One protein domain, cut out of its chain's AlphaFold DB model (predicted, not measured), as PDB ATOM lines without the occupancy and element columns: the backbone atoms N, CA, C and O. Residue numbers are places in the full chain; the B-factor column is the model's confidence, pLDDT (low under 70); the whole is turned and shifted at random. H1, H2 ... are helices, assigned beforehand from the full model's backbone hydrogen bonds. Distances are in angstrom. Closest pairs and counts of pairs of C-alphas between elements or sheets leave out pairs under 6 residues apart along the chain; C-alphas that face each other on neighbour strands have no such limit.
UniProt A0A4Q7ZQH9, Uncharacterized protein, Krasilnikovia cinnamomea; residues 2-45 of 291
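What this domain is: This is residues 2 to 45 of the 291 residues of an uncharacterized protein of Krasilnikovia cinnamomea (UniProt A0A4Q7ZQH9). A lone helix, H1, sticks out as a straight arm from a small, loose head, in which two shorter helices, H2 and H3, stand at a distance from each other and residues 30 to 37 fold the chain back between them. The arm, residues 2 to 16, makes much of the length. The printed part has 44 residues with three named helices in the order H1, H2, H3 and no named strand, and its class is all helix. The whole is only just loose, close to extended, with a radius of gyration of the C-alphas of 13.9 A and spans of 43 by 19 by 13 A.

How they stand to each other: Residues 2 to 16, of which 3 to 15 belong to H1, stand free. H1 is joined by a tight link of 5 residues to H2, residues 21 to 29, yet the two are apart, with no C-alpha of the one within 8 A of the other. A short link of 8 residues joins H2 to H3, residues 38 to 45. H2 and H3 are only just apart, their closest C-alphas being 8.3 A from each other. H1 and H3 are apart. In H1, H2 and H3 every O i to N i+4 pair is within hydrogen-bond range.

Where its parts are: H1, the longest helix, begins at C-alpha 3 at (18.542, 78.426, 36.000) and measures 18.4 A to C-alpha 15. H2 measures 12.2 A from C-alpha 21 at (-12.381, 84.242, 26.464) to C-alpha 29. H3 measures 10.4 A and ends at C-alpha 45 at (-7.690, 101.350, 17.581).

The domain as a whole: The C-alphas of Arg 2 and Ala 29 are the two farthest apart, at 43.7 A. The printed part has no cut, and neither link is long. Mean pLDDT of the printed part is 79.4; residue 3 and residues 9 to 17 are under 70.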
ATOM      1  N   ARG A   2      19.530  76.671  39.782       72.00
ATOM      2  CA  ARG A   2      18.833  77.987  39.814       72.00
ATOM      3  C   ARG A   2      18.305  78.452  38.450       72.00
ATOM      4  O   ARG A   2      17.253  79.072  38.380       72.00
ATOM      5  N   ALA A   3      18.970  78.073  37.356       68.44
ATOM      6  CA  ALA A   3      18.542  78.426  36.000       68.44
ATOM      7  C   ALA A   3      17.226  77.746  35.581       68.44
ATOM      8  O   ALA A   3      16.384  78.365  34.936       68.44
ATOM      9  N   ARG A   4      17.011  76.489  35.995       73.56
ATOM     10  CA  ARG A   4      15.778  75.748  35.688       73.56
ATOM     11  C   ARG A   4      14.555  76.379  36.359       73.56
ATOM     12  O   ARG A   4      13.543  76.568  35.695       73.56
ATOM     13  N   ASP A   5      14.667  76.811  37.612       76.00
ATOM     14  CA  ASP A   5      13.567  77.478  38.324       76.00
ATOM     15  C   ASP A   5      13.280  78.879  37.785       76.00
ATOM     16  O   ASP A   5      12.115  79.272  37.710       76.00
ATOM     17  N   ALA A   6      14.313  79.611  37.354       72.12
ATOM     18  CA  ALA A   6      14.158  80.906  36.694       72.12
ATOM     19  C   ALA A   6      13.436  80.771  35.342       72.12
ATOM     20  O   ALA A   6      12.468  81.487  35.091       72.12
ATOM     21  N   LEU A   7      13.830  79.794  34.516       71.88
ATOM     22  CA  LEU A   7      13.165  79.497  33.244       71.88
ATOM     23  C   LEU A   7      11.712  79.046  33.456       71.88
ATOM     24  O   LEU A   7      10.808  79.462  32.736       71.88
ATOM     25  N   THR A   8      11.468  78.222  34.477       72.88
ATOM     26  CA  THR A   8      10.122  77.721  34.779       72.88
ATOM     27  C   THR A   8       9.220  78.842  35.296       72.88
ATOM     28  O   THR A   8       8.057  78.900  34.901       72.88
ATOM     29  N   ARG A   9       9.742  79.784  36.098       67.56
ATOM     30  CA  ARG A   9       9.017  81.006  36.493       67.56
ATOM     31  C   ARG A   9       8.751  81.919  35.297       67.56
ATOM     32  O   ARG A   9       7.609  82.332  35.119       67.56
ATOM     33  N   ALA A  10       9.745  82.157  34.440       63.41
ATOM     34  CA  ALA A  10       9.584  82.962  33.230       63.41
ATOM     35  C   ALA A  10       8.508  82.370  32.305       63.41
ATOM     36  O   ALA A  10       7.520  83.032  32.000       63.41
ATOM     37  N   MET A  11       8.592  81.081  31.966       65.75
ATOM     38  CA  MET A  11       7.566  80.424  31.149       65.75
ATOM     39  C   MET A  11       6.183  80.413  31.813       65.75
ATOM     40  O   MET A  11       5.172  80.477  31.112       65.75
ATOM     41  N   ARG A  12       6.106  80.351  33.148       60.69
ATOM     42  CA  ARG A  12       4.829  80.424  33.874       60.69
ATOM     43  C   ARG A  12       4.231  81.837  33.808       60.69
ATOM     44  O   ARG A  12       3.039  81.941  33.547       60.69
ATOM     45  N   THR A  13       5.043  82.898  33.886       61.12
ATOM     46  CA  THR A  13       4.588  84.294  33.674       61.12
ATOM     47  C   THR A  13       4.148  84.591  32.237       61.12
ATOM     48  O   THR A  13       3.297  85.449  32.012       61.12
ATOM     49  N   TRP A  14       4.682  83.862  31.252       59.38
ATOM     50  CA  TRP A  14       4.246  83.967  29.855       59.38
ATOM     51  C   TRP A  14       2.913  83.248  29.620       59.38
ATOM     52  O   TRP A  14       2.099  83.693  28.815       59.38
ATOM     53  N   ARG A  15       2.644  82.158  30.350       57.97
ATOM     54  CA  ARG A  15       1.356  81.444  30.277       57.97
ATOM     55  C   ARG A  15       0.216  82.169  30.989       57.97
ATOM     56  O   ARG A  15      -0.931  81.922  30.641       57.97
ATOM     57  N   THR A  16       0.514  83.068  31.925       56.31
ATOM     58  CA  THR A  16      -0.489  83.882  32.634       56.31
ATOM     59  C   THR A  16      -0.909  85.148  31.883       56.31
ATOM     60  O   THR A  16      -1.730  85.892  32.397       56.31
ATOM     61  N   ARG A  17      -0.392  85.400  30.671       64.88
ATOM     62  CA  ARG A  17      -0.833  86.508  29.794       64.88
ATOM     63  C   ARG A  17      -1.666  86.025  28.606       64.88
ATOM     64  O   ARG A  17      -1.562  86.562  27.505       64.88
ATOM     65  N   ARG A  18      -2.430  84.951  28.782       72.56
ATOM     66  CA  ARG A  18      -3.419  84.551  27.778       72.56
ATOM     67  C   ARG A  18      -4.679  85.358  28.038       72.56
ATOM     68  O   ARG A  18      -5.222  85.263  29.132       72.56
ATOM     69  N   LEU A  19      -5.096  86.133  27.039       77.56
ATOM     70  CA  LEU A  19      -6.398  86.796  27.023       77.56
ATOM     71  C   LEU A  19      -7.466  85.741  27.321       77.56
ATOM     72  O   LEU A  19      -7.534  84.716  26.631       77.56
ATOM     73  N   GLY A  20      -8.237  85.959  28.383       83.75
ATOM     74  CA  GLY A  20      -9.379  85.103  28.691       83.75
ATOM     75  C   GLY A  20     -10.432  85.210  27.589       83.75
ATOM     76  O   GLY A  20     -10.485  86.217  26.886       83.75
ATOM     77  N   LEU A  21     -11.287  84.195  27.442       86.38
ATOM     78  CA  LEU A  21     -12.381  84.242  26.464       86.38
ATOM     79  C   LEU A  21     -13.301  85.448  26.725       86.38
ATOM     80  O   LEU A  21     -13.559  86.220  25.812       86.38
ATOM     81  N   ASP A  22     -13.663  85.690  27.987       86.38
ATOM     82  CA  ASP A  22     -14.485  86.841  28.392       86.38
ATOM     83  C   ASP A  22     -13.795  88.191  28.138       86.38
ATOM     84  O   ASP A  22     -14.432  89.218  27.909       86.38
ATOM     85  N   GLU A  23     -12.464  88.226  28.211       86.56
ATOM     86  CA  GLU A  23     -11.693  89.422  27.885       86.56
ATOM     87  C   GLU A  23     -11.641  89.641  26.373       86.56
ATOM     88  O   GLU A  23     -11.854  90.760  25.916       86.56
ATOM     89  N   ALA A  24     -11.443  88.581  25.590       88.19
ATOM     90  CA  ALA A  24     -11.507  88.642  24.136       88.19
ATOM     91  C   ALA A  24     -12.892  89.096  23.648       88.19
ATOM     92  O   ALA A  24     -12.966  89.981  22.797       88.19
ATOM     93  N   ASP A  25     -13.975  88.569  24.226       88.56
ATOM     94  CA  ASP A  25     -15.344  88.968  23.885       88.56
ATOM     95  C   ASP A  25     -15.595  90.449  24.190       88.56
ATOM     96  O   ASP A  25     -16.131  91.173  23.347       88.56
ATOM     97  N   ARG A  26     -15.133  90.944  25.346       89.50
ATOM     98  CA  ARG A  26     -15.194  92.377  25.683       89.50
ATOM     99  C   ARG A  26     -14.416  93.245  24.694       89.50
ATOM    100  O   ARG A  26     -14.926  94.260  24.221       89.50
ATOM    101  N   LEU A  27     -13.210  92.825  24.312       90.88
ATOM    102  CA  LEU A  27     -12.391  93.542  23.329       90.88
ATOM    103  C   LEU A  27     -13.034  93.579  21.941       90.88
ATOM    104  O   LEU A  27     -12.971  94.605  21.258       90.88
ATOM    105  N   VAL A  28     -13.671  92.486  21.517       89.56
ATOM    106  CA  VAL A  28     -14.441  92.440  20.266       89.56
ATOM    107  C   VAL A  28     -15.671  93.344  20.355       89.56
ATOM    108  O   VAL A  28     -15.986  94.034  19.384       89.56
ATOM    109  N   ALA A  29     -16.327  93.398  21.517       89.19
ATOM    110  CA  ALA A  29     -17.506  94.228  21.750       89.19
ATOM    111  C   ALA A  29     -17.218  95.739  21.756       89.19
ATOM    112  O   ALA A  29     -18.133  96.528  21.527       89.19
ATOM    113  N   GLY A  30     -15.972  96.158  21.983       87.62
ATOM    114  CA  GLY A  30     -15.632  97.581  21.999       87.62
ATOM    115  C   GLY A  30     -14.703  98.003  23.124       87.62
ATOM    116  O   GLY A  30     -14.073  99.056  22.998       87.62
ATOM    117  N   ASP A  31     -14.588  97.192  24.172       90.69
ATOM    118  CA  ASP A  31     -13.941  97.593  25.415       90.69
ATOM    119  C   ASP A  31     -12.440  97.829  25.241       90.69
ATOM    120  O   ASP A  31     -11.794  97.332  24.311       90.69
ATOM    121  N   GLN A  32     -11.892  98.630  26.152       86.06
ATOM    122  CA  GLN A  32     -10.461  98.881  26.215       86.06
ATOM    123  C   GLN A  32      -9.747  97.704  26.885       86.06
ATOM    124  O   GLN A  32     -10.271  97.125  27.841       86.06
ATOM    125  N   PRO A  33      -8.541  97.353  26.419       87.81
ATOM    126  CA  PRO A  33      -7.759  96.307  27.050       87.81
ATOM    127  C   PRO A  33      -7.272  96.725  28.436       87.81
ATOM    128  O   PRO A  33      -7.044  97.905  28.709       87.81
ATOM    129  N   GLY A  34      -7.117  95.734  29.315       83.31
ATOM    130  CA  GLY A  34      -6.657  95.949  30.681       83.31
ATOM    131  C   GLY A  34      -5.224  96.502  30.767       83.31
ATOM    132  O   GLY A  34      -4.474  96.502  29.784       83.31
ATOM    133  N   PRO A  35      -4.808  96.955  31.963       78.56
ATOM    134  CA  PRO A  35      -3.455  97.449  32.190       78.56
ATOM    135  C   PRO A  35      -2.416  96.380  31.811       78.56
ATOM    136  O   PRO A  35      -2.523  95.223  32.211       78.56
ATOM    137  N   GLY A  36      -1.409  96.769  31.022       82.56
ATOM    138  CA  GLY A  36      -0.387  95.857  30.484       82.56
ATOM    139  C   GLY A  36      -0.609  95.406  29.033       82.56
ATOM    140  O   GLY A  36       0.221  94.668  28.496       82.56
ATOM    141  N   HIS A  37      -1.676  95.882  28.384       84.88
ATOM    142  CA  HIS A  37      -2.028  95.566  26.996       84.88
ATOM    143  C   HIS A  37      -2.131  96.814  26.095       84.88
ATOM    144  O   HIS A  37      -2.871  96.823  25.114       84.88
ATOM    145  N   GLU A  38      -1.358  97.866  26.376       85.19
ATOM    146  CA  GLU A  38      -1.408  99.132  25.618       85.19
ATOM    147  C   GLU A  38      -1.152  98.950  24.114       85.19
ATOM    148  O   GLU A  38      -1.866  99.517  23.288       85.19
ATOM    149  N   GLY A  39      -0.198  98.088  23.741       88.12
ATOM    150  CA  GLY A  39       0.070  97.770  22.335       88.12
ATOM    151  C   GLY A  39      -1.108  97.085  21.631       88.12
ATOM    152  O   GLY A  39      -1.358  97.339  20.455       88.12
ATOM    153  N   LEU A  40      -1.881  96.266  22.354       89.44
ATOM    154  CA  LEU A  40      -3.114  95.675  21.828       89.44
ATOM    155  C   LEU A  40      -4.194  96.745  21.643       89.44
ATOM    156  O   LEU A  40      -4.903  96.722  20.641       89.44
ATOM    157  N   GLY A  41      -4.281  97.706  22.566       89.31
ATOM    158  CA  GLY A  41      -5.200  98.841  22.458       89.31
ATOM    159  C   GLY A  41      -4.917  99.684  21.220       89.31
ATOM    160  O   GLY A  41      -5.834  99.975  20.455       89.31
ATOM    161  N   GLN A  42      -3.645  99.990  20.962       90.50
ATOM    162  CA  GLN A  42      -3.227 100.703  19.752       90.50
ATOM    163  C   GLN A  42      -3.545  99.915  18.476       90.50
ATOM    164  O   GLN A  42      -4.038 100.494  17.510       90.50
ATOM    165  N   LEU A  43      -3.329  98.596  18.474       92.50
ATOM    166  CA  LEU A  43      -3.644  97.746  17.324       92.50
ATOM    167  C   LEU A  43      -5.153  97.683  17.055       92.50
ATOM    168  O   LEU A  43      -5.574  97.809  15.907       92.50
ATOM    169  N   LEU A  44      -5.973  97.528  18.096       91.81
ATOM    170  CA  LEU A  44      -7.432  97.538  17.965       91.81
ATOM    171  C   LEU A  44      -7.948  98.911  17.524       91.81
ATOM    172  O   LEU A  44      -8.849  98.979  16.693       91.81
ATOM    173  N   ALA A  45      -7.365  99.999  18.028       90.06
ATOM    174  CA  ALA A  45      -7.690 101.350  17.581       90.06
ATOM    175  C   ALA A  45      -7.329 101.558  16.103       90.06
ATOM    176  O   ALA A  45      -8.151 102.068  15.347       90.06
TER     177      ALA A  45